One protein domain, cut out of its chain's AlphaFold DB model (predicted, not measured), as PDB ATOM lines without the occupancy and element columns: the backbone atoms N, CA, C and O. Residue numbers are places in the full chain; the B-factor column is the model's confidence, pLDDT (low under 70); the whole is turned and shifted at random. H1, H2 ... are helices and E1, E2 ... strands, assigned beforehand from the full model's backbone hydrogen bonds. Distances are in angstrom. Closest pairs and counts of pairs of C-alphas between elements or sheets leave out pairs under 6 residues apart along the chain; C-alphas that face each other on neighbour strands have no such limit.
ATOM      1  N   GLU A 173     -17.551 -19.394  42.474       95.38
ATOM      2  CA  GLU A 173     -16.830 -20.639  42.727       95.38
ATOM      3  C   GLU A 173     -15.581 -20.731  41.848       95.38
ATOM      4  O   GLU A 173     -14.479 -20.831  42.383       95.38
ATOM      5  N   LYS A 174     -15.716 -20.567  40.526       94.69
ATOM      6  CA  LYS A 174     -14.575 -20.616  39.606       94.69
ATOM      7  C   LYS A 174     -13.530 -19.541  39.903       94.69
ATOM      8  O   LYS A 174     -12.336 -19.836  39.905       94.69
ATOM      9  N   ILE A 175     -13.960 -18.316  40.214       95.50
ATOM     10  CA  ILE A 175     -13.054 -17.233  40.626       95.50
ATOM     11  C   ILE A 175     -12.309 -17.585  41.919       95.50
ATOM     12  O   ILE A 175     -11.118 -17.290  42.034       95.50
ATOM     13  N   ALA A 176     -12.984 -18.202  42.894       94.19
ATOM     14  CA  ALA A 176     -12.353 -18.626  44.139       94.19
ATOM     15  C   ALA A 176     -11.314 -19.732  43.897       94.19
ATOM     16  O   ALA A 176     -10.185 -19.587  44.357       94.19
ATOM     17  N   THR A 177     -11.651 -20.759  43.108       93.75
ATOM     18  CA  THR A 177     -10.717 -21.828  42.712       93.75
ATOM     19  C   THR A 177      -9.496 -21.266  41.992       93.75
ATOM     20  O   THR A 177      -8.366 -21.593  42.347       93.75
ATOM     21  N   ALA A 178      -9.696 -20.369  41.022       92.62
ATOM     22  CA  ALA A 178      -8.595 -19.769  40.276       92.62
ATOM     23  C   ALA A 178      -7.680 -18.922  41.168       92.62
ATOM     24  O   ALA A 178      -6.456 -18.956  41.028       92.62
ATOM     25  N   ARG A 179      -8.262 -18.176  42.113       92.75
ATOM     26  CA  ARG A 179      -7.499 -17.392  43.087       92.75
ATOM     27  C   ARG A 179      -6.697 -18.284  44.030       92.75
ATOM     28  O   ARG A 179      -5.518 -18.022  44.231       92.75
ATOM     29  N   GLU A 180      -7.312 -19.335  44.563       91.12
ATOM     30  CA  GLU A 180      -6.630 -20.308  45.421       91.12
ATOM     31  C   GLU A 180      -5.467 -20.977  44.677       91.12
ATOM     32  O   GLU A 180      -4.366 -21.095  45.214       91.12
ATOM     33  N   PHE A 181      -5.679 -21.345  43.413       88.75
ATOM     34  CA  PHE A 181      -4.642 -21.901  42.552       88.75
ATOM     35  C   PHE A 181      -3.468 -20.920  42.376       88.75
ATOM     36  O   PHE A 181      -2.317 -21.311  42.566       88.75
ATOM     37  N   LEU A 182      -3.745 -19.643  42.081       87.38
ATOM     38  CA  LEU A 182      -2.737 -18.575  41.957       87.38
ATOM     39  C   LEU A 182      -1.952 -18.315  43.253       87.38
ATOM     40  O   LEU A 182      -0.781 -17.941  43.200       87.38
ATOM     41  N   GLU A 183      -2.592 -18.474  44.411       86.88
ATOM     42  CA  GLU A 183      -1.973 -18.256  45.722       86.88
ATOM     43  C   GLU A 183      -1.117 -19.461  46.155       86.88
ATOM     44  O   GLU A 183       0.004 -19.287  46.644       86.88
ATOM     45  N   ASN A 184      -1.600 -20.684  45.918       81.69
ATOM     46  CA  ASN A 184      -1.033 -21.899  46.511       81.69
ATOM     47  C   ASN A 184      -0.156 -22.722  45.562       81.69
ATOM     48  O   ASN A 184       0.796 -23.360  46.012       81.69
ATOM     49  N   LYS A 185      -0.436 -22.725  44.254       71.62
ATOM     50  CA  LYS A 185       0.340 -23.492  43.271       71.62
ATOM     51  C   LYS A 185       1.288 -22.549  42.543       71.62
ATOM     52  O   LYS A 185       0.918 -21.880  41.589       71.62
ATOM     53  N   GLY A 186       2.534 -22.469  43.008       61.78
ATOM     54  CA  GLY A 186       3.604 -21.800  42.259       61.78
ATOM     55  C   GLY A 186       4.049 -22.633  41.050       61.78
ATOM     56  O   GLY A 186       3.763 -23.829  40.992       61.78
ATOM     57  N   PRO A 187       4.754 -22.046  40.069       61.22
ATOM     58  CA  PRO A 187       5.309 -22.832  38.971       61.22
ATOM     59  C   PRO A 187       6.337 -23.812  39.512       61.22
ATOM     60  O   PRO A 187       7.261 -23.395  40.215       61.22
ATOM     61  N   GLU A 188       6.239 -25.078  39.109       62.09
ATOM     62  CA  GLU A 188       7.421 -25.936  39.126       62.09
ATOM     63  C   GLU A 188       8.519 -25.253  38.307       62.09
ATOM     64  O   GLU A 188       8.260 -24.639  37.262       62.09
ATOM     65  N   GLU A 189       9.748 -25.279  38.822       60.66
ATOM     66  CA  GLU A 189      10.864 -24.697  38.094       60.66
ATOM     67  C   GLU A 189      11.006 -25.404  36.742       60.66
ATOM     68  O   GLU A 189      10.917 -26.626  36.656       60.66
ATOM     69  N   CYS A 190      11.236 -24.627  35.676       68.12
ATOM     70  CA  CYS A 190      11.722 -25.197  34.425       68.12
ATOM     71  C   CYS A 190      12.943 -26.062  34.760       68.12
ATOM     72  O   CYS A 190      13.906 -25.527  35.319       68.12
ATOM     73  N   GLU A 191      12.907 -27.351  34.414       59.88
ATOM     74  CA  GLU A 191      14.073 -28.224  34.551       59.88
ATOM     75  C   GLU A 191      15.276 -27.527  33.911       59.88
ATOM     76  O   GLU A 191      15.205 -27.075  32.762       59.88
ATOM     77  N   GLU A 192      16.356 -27.353  34.681       54.19
ATOM     78  CA  GLU A 192      17.563 -26.717  34.167       54.19
ATOM     79  C   GLU A 192      18.079 -27.539  32.998       54.19
ATOM     80  O   GLU A 192      18.609 -28.636  33.164       54.19
ATOM     81  N   SER A 193      17.938 -27.000  31.791       54.12
ATOM     82  CA  SER A 193      18.628 -27.584  30.665       54.12
ATOM     83  C   SER A 193      20.115 -27.291  30.806       54.12
ATOM     84  O   SER A 193      20.531 -26.172  31.117       54.12
ATOM     85  N   ASN A 194      20.938 -28.277  30.463       51.53
ATOM     86  CA  ASN A 194      22.367 -28.085  30.217       51.53
ATOM     87  C   ASN A 194      22.629 -27.216  28.962       51.53
ATOM     88  O   ASN A 194      23.710 -27.293  28.380       51.53
ATOM     89  N   SER A 195      21.641 -26.434  28.493       52.94
ATOM     90  CA  SER A 195      21.755 -25.629  27.280       52.94
ATOM     91  C   SER A 195      22.838 -24.567  27.448       52.94
ATOM     92  O   SER A 195      22.939 -23.881  28.468       52.94
ATOM     93  N   ALA A 196      23.656 -24.428  26.411       54.16
ATOM     94  CA  ALA A 196      24.818 -23.551  26.365       54.16
ATOM     95  C   ALA A 196      24.458 -22.053  26.242       54.16
ATOM     96  O   ALA A 196      25.207 -21.293  25.638       54.16
ATOM     97  N   CYS A 197      23.321 -21.582  26.776       60.06
ATOM     98  CA  CYS A 197      23.035 -20.145  26.804       60.06
ATOM     99  C   CYS A 197      23.955 -19.491  27.868       60.06
ATOM    100  O   CYS A 197      23.775 -19.660  29.077       60.06
ATOM    101  N   SER A 198      24.992 -18.782  27.417       50.91
ATOM    102  CA  SER A 198      26.272 -18.660  28.131       50.91
ATOM    103  C   SER A 198      26.419 -17.548  29.185       50.91
ATOM    104  O   SER A 198      27.452 -17.515  29.855       50.91
ATOM    105  N   LYS A 199      25.429 -16.674  29.458       54.22
ATOM    106  CA  LYS A 199      25.587 -15.634  30.519       54.22
ATOM    107  C   LYS A 199      24.728 -15.838  31.767       54.22
ATOM    108  O   LYS A 199      23.510 -15.970  31.716       54.22
ATOM    109  N   LYS A 200      25.365 -15.674  32.936       48.81
ATOM    110  CA  LYS A 200      24.726 -15.533  34.264       48.81
ATOM    111  C   LYS A 200      23.608 -14.474  34.305       48.81
ATOM    112  O   LYS A 200      22.663 -14.633  35.074       48.81
ATOM    113  N   THR A 201      23.683 -13.427  33.480       48.03
ATOM    114  CA  THR A 201      22.660 -12.369  33.363       48.03
ATOM    115  C   THR A 201      21.355 -12.876  32.728       48.03
ATOM    116  O   THR A 201      20.285 -12.369  33.061       48.03
ATOM    117  N   PHE A 202      21.410 -13.936  31.906       52.25
ATOM    118  CA  PHE A 202      20.229 -14.574  31.306       52.25
ATOM    119  C   PHE A 202      19.357 -15.300  32.327       52.25
ATOM    120  O   PHE A 202      18.142 -15.337  32.172       52.25
ATOM    121  N   ARG A 203      19.937 -15.837  33.407       53.22
ATOM    122  CA  ARG A 203      19.208 -16.704  34.347       53.22
ATOM    123  C   ARG A 203      18.132 -15.989  35.173       53.22
ATOM    124  O   ARG A 203      17.197 -16.652  35.606       53.22
ATOM    125  N   LYS A 204      18.239 -14.674  35.421       53.09
ATOM    126  CA  LYS A 204      17.319 -13.970  36.339       53.09
ATOM    127  C   LYS A 204      16.076 -13.402  35.652       53.09
ATOM    128  O   LYS A 204      14.991 -13.783  36.048       53.09
ATOM    129  N   CYS A 205      16.191 -12.542  34.638       47.12
ATOM    130  CA  CYS A 205      15.019 -11.842  34.073       47.12
ATOM    131  C   CYS A 205      14.178 -12.704  33.118       47.12
ATOM    132  O   CYS A 205      12.958 -12.602  33.105       47.12
ATOM    133  N   TYR A 206      14.830 -13.574  32.348       56.62
ATOM    134  CA  TYR A 206      14.196 -14.420  31.336       56.62
ATOM    135  C   TYR A 206      13.328 -15.514  31.961       56.62
ATOM    136  O   TYR A 206      12.189 -15.728  31.554       56.62
ATOM    137  N   ARG A 207      13.841 -16.141  33.033       62.44
ATOM    138  CA  ARG A 207      13.082 -17.123  33.808       62.44
ATOM    139  C   ARG A 207      11.728 -16.567  34.214       62.44
ATOM    140  O   ARG A 207      10.785 -17.329  34.218       62.44
ATOM    141  N   PHE A 208      11.597 -15.280  34.529       70.38
ATOM    142  CA  PHE A 208      10.307 -14.740  34.951       70.38
ATOM    143  C   PHE A 208       9.251 -14.814  33.847       70.38
ATOM    144  O   PHE A 208       8.189 -15.368  34.095       70.38
ATOM    145  N   SER A 209       9.534 -14.331  32.635       79.00
ATOM    146  CA  SER A 209       8.547 -14.344  31.548       79.00
ATOM    147  C   SER A 209       8.191 -15.766  31.108       79.00
ATOM    148  O   SER A 209       7.012 -16.116  31.085       79.00
ATOM    149  N   ASP A 210       9.176 -16.623  30.831       82.56
ATOM    150  CA  ASP A 210       8.880 -17.989  30.380       82.56
ATOM    151  C   ASP A 210       8.311 -18.868  31.511       82.56
ATOM    152  O   ASP A 210       7.486 -19.735  31.237       82.56
ATOM    153  N   ARG A 211       8.632 -18.602  32.792       81.38
ATOM    154  CA  ARG A 211       7.935 -19.242  33.930       81.38
ATOM    155  C   ARG A 211       6.486 -18.807  34.023       81.38
ATOM    156  O   ARG A 211       5.653 -19.649  34.319       81.38
ATOM    157  N   VAL A 212       6.179 -17.531  33.795       87.88
ATOM    158  CA  VAL A 212       4.792 -17.045  33.811       87.88
ATOM    159  C   VAL A 212       4.003 -17.687  32.668       87.88
ATOM    160  O   VAL A 212       2.893 -18.155  32.903       87.88
ATOM    161  N   LEU A 213       4.587 -17.795  31.468       88.88
ATOM    162  CA  LEU A 213       3.966 -18.514  30.350       88.88
ATOM    163  C   LEU A 213       3.736 -19.995  30.679       88.88
ATOM    164  O   LEU A 213       2.636 -20.502  30.488       88.88
ATOM    165  N   SER A 214       4.773 -20.672  31.180       86.81
ATOM    166  CA  SER A 214       4.727 -22.085  31.576       86.81
ATOM    167  C   SER A 214       3.679 -22.337  32.657       86.81
ATOM    168  O   SER A 214       2.895 -23.279  32.558       86.81
ATOM    169  N   TRP A 215       3.603 -21.451  33.650       86.31
ATOM    170  CA  TRP A 215       2.585 -21.505  34.688       86.31
ATOM    171  C   TRP A 215       1.182 -21.365  34.109       86.31
ATOM    172  O   TRP A 215       0.326 -22.201  34.384       86.31
ATOM    173  N   TYR A 216       0.963 -20.335  33.284       90.12
ATOM    174  CA  TYR A 216      -0.332 -20.072  32.668       90.12
ATOM    175  C   TYR A 216      -0.798 -21.281  31.863       90.12
ATOM    176  O   TYR A 216      -1.869 -21.819  32.134       90.12
ATOM    177  N   ILE A 217       0.029 -21.793  30.952       89.25
ATOM    178  CA  ILE A 217      -0.412 -22.912  30.121       89.25
ATOM    179  C   ILE A 217      -0.589 -24.210  30.914       89.25
ATOM    180  O   ILE A 217      -1.515 -24.968  30.649       89.25
ATOM    181  N   ARG A 218       0.233 -24.454  31.943       84.12
ATOM    182  CA  ARG A 218       0.023 -25.593  32.843       84.12
ATOM    183  C   ARG A 218      -1.298 -25.476  33.582       84.12
ATOM    184  O   ARG A 218      -1.991 -26.476  33.707       84.12
ATOM    185  N   SER A 219      -1.653 -24.285  34.056       86.38
ATOM    186  CA  SER A 219      -2.931 -24.098  34.737       86.38
ATOM    187  C   SER A 219      -4.107 -24.470  33.830       86.38
ATOM    188  O   SER A 219      -5.035 -25.100  34.311       86.38
ATOM    189  N   LYS A 220      -4.030 -24.243  32.511       85.69
ATOM    190  CA  LYS A 220      -5.066 -24.694  31.562       85.69
ATOM    191  C   LYS A 220      -5.119 -26.214  31.354       85.69
ATOM    192  O   LYS A 220      -6.146 -26.727  30.930       85.69
ATOM    193  N   ALA A 221      -4.058 -26.950  31.693       81.00
ATOM    194  CA  ALA A 221      -4.060 -28.415  31.671       81.00
ATOM    195  C   ALA A 221      -4.735 -29.034  32.914       81.00
ATOM    196  O   ALA A 221      -5.045 -30.228  32.929       81.00
ATOM    197  N   GLU A 222      -4.963 -28.247  33.969       85.38
ATOM    198  CA  GLU A 222      -5.564 -28.708  35.221       85.38
ATOM    199  C   GLU A 222      -7.095 -28.675  35.112       85.38
ATOM    200  O   GLU A 222      -7.702 -27.631  34.873       85.38
ATOM    201  N   LYS A 223      -7.754 -29.820  35.333       84.69
ATOM    202  CA  LYS A 223      -9.215 -29.960  35.147       84.69
ATOM    203  C   LYS A 223     -10.038 -28.931  35.930       84.69
ATOM    204  O   LYS A 223     -11.057 -28.454  35.442       84.69
ATOM    205  N   GLU A 224      -9.604 -28.600  37.145       88.38
ATOM    206  CA  GLU A 224     -10.262 -27.623  38.026       88.38
ATOM    207  C   GLU A 224     -10.223 -26.185  37.475       88.38
ATOM    208  O   GLU A 224     -11.119 -25.381  37.751       88.38
ATOM    209  N   MET A 225      -9.235 -25.891  36.629       89.44
ATOM    210  CA  MET A 225      -8.969 -24.577  36.051       89.44
ATOM    211  C   MET A 225      -9.563 -24.390  34.653       89.44
ATOM    212  O   MET A 225      -9.542 -23.273  34.142       89.44
ATOM    213  N   LEU A 226     -10.144 -25.431  34.044       87.31
ATOM    214  CA  LEU A 226     -10.824 -25.294  32.753       87.31
ATOM    215  C   LEU A 226     -11.914 -24.211  32.841       87.31
ATOM    216  O   LEU A 226     -12.732 -24.205  33.773       87.31
ATOM    217  N   GLY A 227     -11.871 -23.276  31.890       87.25
ATOM    218  CA  GLY A 227     -12.754 -22.110  31.807       87.25
ATOM    219  C   GLY A 227     -12.487 -21.006  32.832       87.25
ATOM    220  O   GLY A 227     -13.257 -20.050  32.886       87.25
ATOM    221  N   ALA A 228     -11.442 -21.106  33.657       91.94
ATOM    222  CA  ALA A 228     -11.085 -20.026  34.570       91.94
ATOM    223  C   ALA A 228     -10.663 -18.769  33.782       91.94
ATOM    224  O   ALA A 228      -9.888 -18.883  32.836       91.94
ATOM    225  N   PRO A 229     -11.112 -17.562  34.177       91.69
ATOM    226  CA  PRO A 229     -10.779 -16.308  33.501       91.69
ATOM    227  C   PRO A 229      -9.383 -15.818  33.889       91.69
ATOM    228  O   PRO A 229      -9.215 -14.778  34.535       91.69
ATOM    229  N   ILE A 230      -8.379 -16.605  33.525       92.19
ATOM    230  CA  ILE A 230      -6.967 -16.360  33.794       92.19
ATOM    231  C   ILE A 230      -6.208 -16.067  32.503       92.19
ATOM    232  O   ILE A 230      -6.638 -16.418  31.415       92.19
ATOM    233  N   GLY A 231      -5.058 -15.417  32.627       92.69
ATOM    234  CA  GLY A 231      -4.201 -15.118  31.485       92.69
ATOM    235  C   GLY A 231      -2.788 -14.756  31.908       92.69
ATOM    236  O   GLY A 231      -2.417 -14.841  33.080       92.69
ATOM    237  N   VAL A 232      -2.003 -14.283  30.950       93.31
ATOM    238  CA  VAL A 232      -0.657 -13.754  31.147       93.31
ATOM    239  C   VAL A 232      -0.509 -12.397  30.469       93.31
ATOM    240  O   VAL A 232      -0.996 -12.168  29.363       93.31
ATOM    241  N   ALA A 233       0.218 -11.490  31.118       92.38
ATOM    242  CA  ALA A 233       0.712 -10.271  30.501       92.38
ATOM    243  C   ALA A 233       2.239 -10.198  30.544       92.38
ATOM    244  O   ALA A 233       2.858 -10.451  31.575       92.38
ATOM    245  N   PHE A 234       2.833  -9.739  29.447       90.06
ATOM    246  CA  PHE A 234       4.236  -9.344  29.362       90.06
ATOM    247  C   PHE A 234       4.314  -7.838  29.182       90.06
ATOM    248  O   PHE A 234       3.586  -7.265  28.372       90.06
ATOM    249  N   GLY A 235       5.185  -7.175  29.929       88.81
ATOM    250  CA  GLY A 235       5.289  -5.726  29.859       88.81
ATOM    251  C   GLY A 235       6.393  -5.173  30.736       88.81
ATOM    252  O   GLY A 235       7.369  -5.861  31.039       88.81
ATOM    253  N   LYS A 236       6.237  -3.917  31.154       86.31
ATOM    254  CA  LYS A 236       7.220  -3.212  31.984       86.31
ATOM    255  C   LYS A 236       6.629  -2.815  33.326       86.31
ATOM    256  O   LYS A 236       5.641  -2.086  33.374       86.31
ATOM    257  N   TRP A 237       7.289  -3.203  34.411       86.06
ATOM    258  CA  TRP A 237       7.053  -2.674  35.753       86.06
ATOM    259  C   TRP A 237       8.237  -1.797  36.159       86.06
ATOM    260  O   TRP A 237       9.369  -2.270  36.205       86.06
ATOM    261  N   LYS A 238       8.009  -0.500  36.407       84.75
ATOM    262  CA  LYS A 238       9.079   0.460  36.773       84.75
ATOM    263  C   LYS A 238      10.307   0.384  35.832       84.75
ATOM    264  O   LYS A 238      11.448   0.380  36.281       84.75
ATOM    265  N   ASN A 239      10.056   0.324  34.518       79.31
ATOM    266  CA  ASN A 239      11.048   0.177  33.433       79.31
ATOM    267  C   ASN A 239      11.807  -1.162  33.371       79.31
ATOM    268  O   ASN A 239      12.696  -1.310  32.535       79.31
ATOM    269  N   GLN A 240      11.448  -2.147  34.192       81.12
ATOM    270  CA  GLN A 240      11.980  -3.505  34.106       81.12
ATOM    271  C   GLN A 240      10.969  -4.417  33.414       81.12
ATOM    272  O   GLN A 240       9.783  -4.384  33.740       81.12
ATOM    273  N   TYR A 241      11.432  -5.213  32.449       81.00
ATOM    274  CA  TYR A 241      10.585  -6.206  31.790       81.00
ATOM    275  C   TYR A 241      10.148  -7.282  32.785       81.00
ATOM    276  O   TYR A 241      10.961  -7.777  33.568       81.00
ATOM    277  N   MET A 242       8.864  -7.627  32.751       84.31
ATOM    278  CA  MET A 242       8.245  -8.575  33.668       84.31
ATOM    279  C   MET A 242       7.058  -9.276  33.003       84.31
ATOM    280  O   MET A 242       6.297  -8.648  32.263       84.31
ATOM    281  N   GLY A 243       6.899 -10.567  33.302       88.31
ATOM    282  CA  GLY A 243       5.663 -11.313  33.084       88.31
ATOM    283  C   GLY A 243       4.829 -11.359  34.367       88.31
ATOM    284  O   GLY A 243       5.387 -11.478  35.460       88.31
ATOM    285  N   VAL A 244       3.510 -11.267  34.239       90.44
ATOM    286  CA  VAL A 244       2.547 -11.395  35.343       90.44
ATOM    287  C   VAL A 244       1.374 -12.265  34.912       90.44
ATOM    288  O   VAL A 244       1.000 -12.275  33.741       90.44
ATOM    289  N   LEU A 245       0.791 -12.976  35.866       92.56
ATOM    290  CA  LEU A 245      -0.454 -13.713  35.693       92.56
ATOM    291  C   LEU A 245      -1.640 -12.769  35.890       92.56
ATOM    292  O   LEU A 245      -1.542 -11.779  36.621       92.56
ATOM    293  N   LEU A 246      -2.747 -13.073  35.230       93.12
ATOM    294  CA  LEU A 246      -3.975 -12.287  35.234       93.12
ATOM    295  C   LEU A 246      -5.125 -13.122  35.794       93.12
ATOM    296  O   LEU A 246      -5.202 -14.312  35.508       93.12
ATOM    297  N   LEU A 247      -6.031 -12.481  36.533       93.56
ATOM    298  CA  LEU A 247      -7.357 -13.016  36.864       93.56
ATOM    299  C   LEU A 247      -8.402 -11.922  36.648       93.56
ATOM    300  O   LEU A 247      -8.339 -10.862  37.281       93.56
ATOM    301  N   TRP A 248      -9.386 -12.177  35.794       92.75
ATOM    302  CA  TRP A 248     -10.562 -11.320  35.665       92.75
ATOM    303  C   TRP A 248     -11.663 -11.822  36.596       92.75
ATOM    304  O   TRP A 248     -12.219 -12.890  36.388       92.75
ATOM    305  N   ASN A 249     -12.030 -11.029  37.605       91.06
ATOM    306  CA  ASN A 249     -13.191 -11.358  38.444       91.06
ATOM    307  C   ASN A 249     -14.528 -11.146  37.712       91.06
ATOM    308  O   ASN A 249     -15.551 -11.668  38.136       91.06
ATOM    309  N   ASP A 250     -14.521 -10.310  36.674       88.50
ATOM    310  CA  ASP A 250     -15.676  -9.939  35.860       88.50
ATOM    311  C   ASP A 250     -15.162  -9.456  34.490       88.50
ATOM    312  O   ASP A 250     -14.141  -8.751  34.450       88.50
ATOM    313  N   PRO A 251     -15.840  -9.788  33.376       85.06
ATOM    314  CA  PRO A 251     -15.375  -9.442  32.033       85.06
ATOM    315  C   PRO A 251     -15.266  -7.927  31.798       85.06
ATOM    316  O   PRO A 251     -14.458  -7.492  30.981       85.06
ATOM    317  N   SER A 252     -16.021  -7.100  32.528       83.94
ATOM    318  CA  SER A 252     -16.020  -5.631  32.423       83.94
ATOM    319  C   SER A 252     -15.017  -4.935  33.358       83.94
ATOM    320  O   SER A 252     -14.874  -3.698  33.357       83.94
ATOM    321  N   LEU A 253     -14.301  -5.697  34.187       84.44
ATOM    322  CA  LEU A 253     -13.321  -5.180  35.137       84.44
ATOM    323  C   LEU A 253     -11.893  -5.394  34.640       84.44
ATOM    324  O   LEU A 253     -11.598  -6.306  33.879       84.44
ATOM    325  N   ARG A 254     -10.983  -4.510  35.068       85.06
ATOM    326  CA  ARG A 254      -9.553  -4.738  34.826       85.06
ATOM    327  C   ARG A 254      -9.124  -5.992  35.598       85.06
ATOM    328  O   ARG A 254      -9.591  -6.156  36.728       85.06
ATOM    329  N   PRO A 255      -8.230  -6.819  35.031       91.19
ATOM    330  CA  PRO A 255      -7.743  -7.987  35.735       91.19
ATOM    331  C   PRO A 255      -6.938  -7.572  36.961       91.19
ATOM    332  O   PRO A 255      -6.313  -6.504  37.011       91.19
ATOM    333  N   GLU A 256      -6.944  -8.450  37.947       92.56
ATOM    334  CA  GLU A 256      -5.958  -8.458  39.012       92.56
ATOM    335  C   GLU A 256      -4.649  -9.071  38.472       92.56
ATOM    336  O   GLU A 256      -4.684  -9.939  37.600       92.56
ATOM    337  N   TYR A 257      -3.498  -8.602  38.965       92.06
ATOM    338  CA  TYR A 257      -2.177  -9.060  38.519       92.06
ATOM    339  C   TYR A 257      -1.481  -9.860  39.621       92.06
ATOM    340  O   TYR A 257      -1.408  -9.396  40.763       92.06
ATOM    341  N   TRP A 258      -0.897 -11.004  39.269       90.12
ATOM    342  CA  TRP A 258      -0.054 -11.814  40.148       90.12
ATOM    343  C   TRP A 258       1.357 -11.887  39.607       90.12
ATOM    344  O   TRP A 258       1.603 -12.125  38.425       90.12
ATOM    345  N   ARG A 259       2.310 -11.701  40.508       86.12
ATOM    346  CA  ARG A 259       3.703 -12.012  40.233       86.12
ATOM    347  C   ARG A 259       3.912 -13.524  40.299       86.12
ATOM    348  O   ARG A 259       3.153 -14.236  40.946       86.12
ATOM    349  N   ILE A 260       4.993 -13.996  39.683       78.75
ATOM    350  CA  ILE A 260       5.318 -15.429  39.631       78.75
ATOM    351  C   ILE A 260       5.634 -16.057  40.998       78.75
ATOM    352  O   ILE A 260       5.731 -17.272  41.108       78.75
ATOM    353  N   ASP A 261       5.892 -15.233  42.015       76.62
ATOM    354  CA  ASP A 261       6.118 -15.645  43.401       76.62
ATOM    355  C   ASP A 261       4.807 -15.712  44.202       76.62
ATOM    356  O   ASP A 261       4.821 -15.575  45.422       76.62
ATOM    357  N   ASN A 262       3.682 -15.899  43.506       78.81
ATOM    358  CA  ASN A 262       2.317 -16.007  44.031       78.81
ATOM    359  C   ASN A 262       1.836 -14.765  44.799       78.81
ATOM    360  O   ASN A 262       0.828 -14.791  45.502       78.81
ATOM    361  N   ILE A 263       2.534 -13.636  44.651       83.75
ATOM    362  CA  ILE A 263       2.157 -12.384  45.297       83.75
ATOM    363  C   ILE A 263       1.226 -11.606  44.374       83.75
ATOM    364  O   ILE A 263       1.637 -11.091  43.324       83.75
ATOM    365  N   ARG A 264      -0.024 -11.443  44.817       90.12
ATOM    366  CA  ARG A 264      -0.963 -10.493  44.220       90.12
ATOM    367  C   ARG A 264      -0.390  -9.077  44.295       90.12
ATOM    368  O   ARG A 264      -0.045  -8.579  45.371       90.12
ATOM    369  N   MET A 265      -0.328  -8.391  43.159       90.69
ATOM    370  CA  MET A 265       0.068  -6.989  43.112       90.69
ATOM    371  C   MET A 265      -1.019  -6.123  43.750       90.69
ATOM    372  O   MET A 265      -2.197  -6.198  43.395       90.69
ATOM    373  N   ARG A 266      -0.616  -5.253  44.679       88.25
ATOM    374  CA  ARG A 266      -1.509  -4.227  45.233       88.25
ATOM    375  C   ARG A 266      -1.902  -3.247  44.130       88.25
ATOM    376  O   ARG A 266      -1.109  -2.995  43.225       88.25
ATOM    377  N   SER A 267      -3.080  -2.635  44.232       82.25
ATOM    378  CA  SER A 267      -3.583  -1.676  43.232       82.25
ATOM    379  C   SER A 267      -2.586  -0.550  42.922       82.25
ATOM    380  O   SER A 267      -2.412  -0.173  41.763       82.25
ATOM    381  N   ASP A 268      -1.874  -0.064  43.943       82.50
ATOM    382  CA  ASP A 268      -0.847   0.966  43.778       82.50
ATOM    383  C   ASP A 268       0.406   0.486  43.047       82.50
ATOM    384  O   ASP A 268       1.041   1.283  42.364       82.50
ATOM    385  N   ASP A 269       0.757  -0.797  43.137       82.62
ATOM    386  CA  ASP A 269       1.866  -1.373  42.373       82.62
ATOM    387  C   ASP A 269       1.437  -1.733  40.950       82.62
ATOM    388  O   ASP A 269       2.188  -1.493  39.998       82.62
ATOM    389  N   ALA A 270       0.217  -2.254  40.797       85.00
ATOM    390  CA  ALA A 270      -0.381  -2.632  39.521       85.00
ATOM    391  C   ALA A 270      -0.458  -1.450  38.544       85.00
ATOM    392  O   ALA A 270      -0.228  -1.621  37.351       85.00
ATOM    393  N   ARG A 271      -0.692  -0.225  39.037       84.06
ATOM    394  CA  ARG A 271      -0.744   0.983  38.191       84.06
ATOM    395  C   ARG A 271       0.585   1.316  37.495       84.06
ATOM    396  O   ARG A 271       0.596   2.086  36.538       84.06
ATOM    397  N   TYR A 272       1.703   0.785  37.993       86.94
ATOM    398  CA  TYR A 272       3.031   0.974  37.401       86.94
ATOM    399  C   TYR A 272       3.411  -0.130  36.418       86.94
ATOM    400  O   TYR A 272       4.469  -0.032  35.790       86.94
ATOM    401  N   PHE A 273       2.594  -1.177  36.302       89.00
ATOM    402  CA  PHE A 273       2.759  -2.188  35.276       89.00
ATOM    403  C   PHE A 273       2.087  -1.720  33.986       89.00
ATOM    404  O   PHE A 273       0.917  -1.337  33.971       89.00
ATOM    405  N   ARG A 274       2.853  -1.719  32.899       88.31
ATOM    406  CA  ARG A 274       2.392  -1.360  31.559       88.31
ATOM    407  C   ARG A 274       2.428  -2.624  30.704       88.31
ATOM    408  O   ARG A 274       3.531  -2.998  30.294       88.31
ATOM    409  N   PRO A 275       1.285  -3.297  30.485       89.06
ATOM    410  CA  PRO A 275       1.249  -4.462  29.618       89.06
ATOM    411  C   PRO A 275       1.596  -4.050  28.185       89.06
ATOM    412  O   PRO A 275       1.199  -2.988  27.712       89.06
ATOM    413  N   GLU A 276       2.358  -4.903  27.515       88.69
ATOM    414  CA  GLU A 276       2.708  -4.800  26.099       88.69
ATOM    415  C   GLU A 276       2.151  -6.000  25.326       88.69
ATOM    416  O   GLU A 276       1.779  -5.881  24.171       88.69
ATOM    417  N   ILE A 277       2.053  -7.172  25.939       90.44
ATOM    418  CA  ILE A 277       1.365  -8.315  25.348       90.44
ATOM    419  C   ILE A 277       0.450  -8.901  26.401       90.44
ATOM    420  O   ILE A 277       0.867  -9.049  27.547       90.44
ATOM    421  N   ILE A 278      -0.778  -9.219  26.015       90.88
ATOM    422  CA  ILE A 278      -1.710  -9.994  26.830       90.88
ATOM    423  C   ILE A 278      -2.107 -11.225  26.035       90.88
ATOM    424  O   ILE A 278      -2.452 -11.104  24.861       90.88
ATOM    425  N   ILE A 279      -2.042 -12.379  26.684       91.38
ATOM    426  CA  ILE A 279      -2.561 -13.647  26.188       91.38
ATOM    427  C   ILE A 279      -3.533 -14.137  27.251       91.38
ATOM    428  O   ILE A 279      -3.147 -14.252  28.415       91.38
ATOM    429  N   ALA A 280      -4.781 -14.353  26.880       88.12
ATOM    430  CA  ALA A 280      -5.813 -14.895  27.756       88.12
ATOM    431  C   ALA A 280      -6.580 -15.953  26.985       88.12
ATOM    432  O   ALA A 280      -6.583 -15.836  25.748       88.12
TER     433      ALA A 280
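What this domain is: This is residues 173 to 280 of the 280 residues of an uncharacterized protein of Methanothrix sp (UniProt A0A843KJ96). A strongly twisted sheet of four antiparallel strands has the long helix H2 packed along one face, over E1 and E2, and H1 on that face near the end of E2, which makes two layers. Residues 191 to 204 stick out from this body, and little H3 only grazes the sheet. The 108 printed residues hold three named helices and four named strands, in the order H1 H2 E1 E2 E3 H3 E4; the sheet runs E3 E2 E1 E4, and the class is mixed. The whole is compact, with a radius of gyration of the C-alphas of 14.2 A and spans of 45 by 32 by 20 A.

How they stand to each other: H1, residues 173 to 184, and H2, residues 202 to 221, are near each other, with 5 pairs of C-alphas within 10 A. H2 runs along E2, residues 240 to 247, at a height over the sheet of 9.5 A; their closest C-alphas, Ser 209 and Gly 243, are 4.5 A apart. E1, residues 230 to 237, forms a hairpin with E2, N 233 and O 244 being 2.8 A apart. E2 and E3, residues 256 to 258, form another, with N 258 and O 245 at 2.8 A; E1, E2 and E3 are a meander, each the antiparallel neighbour of the one before. H3, residues 267 to 270, precedes edge strand E4, residues 273 to 279, antiparallel to E1, with N 234 and O 277 at 2.8 A. Every O i to N i+4 pair is within hydrogen-bond range in H1, 12 of 16 in H2; H3 is too short for one.

Where its parts are: H1, 16.3 A long, begins at C-alpha 173 (-16.830, -20.639, 42.727). H2 is 28.0 A long, E1 19.7 A, E2 21.7 A, and E4, 15.6 A, ends at C-alpha 279 (-2.561, -13.647, 26.188).

The domain as a whole: The printed part has no cut. The link from H1 to H2 is long, and residues 186 to 207 have pLDDT under 70.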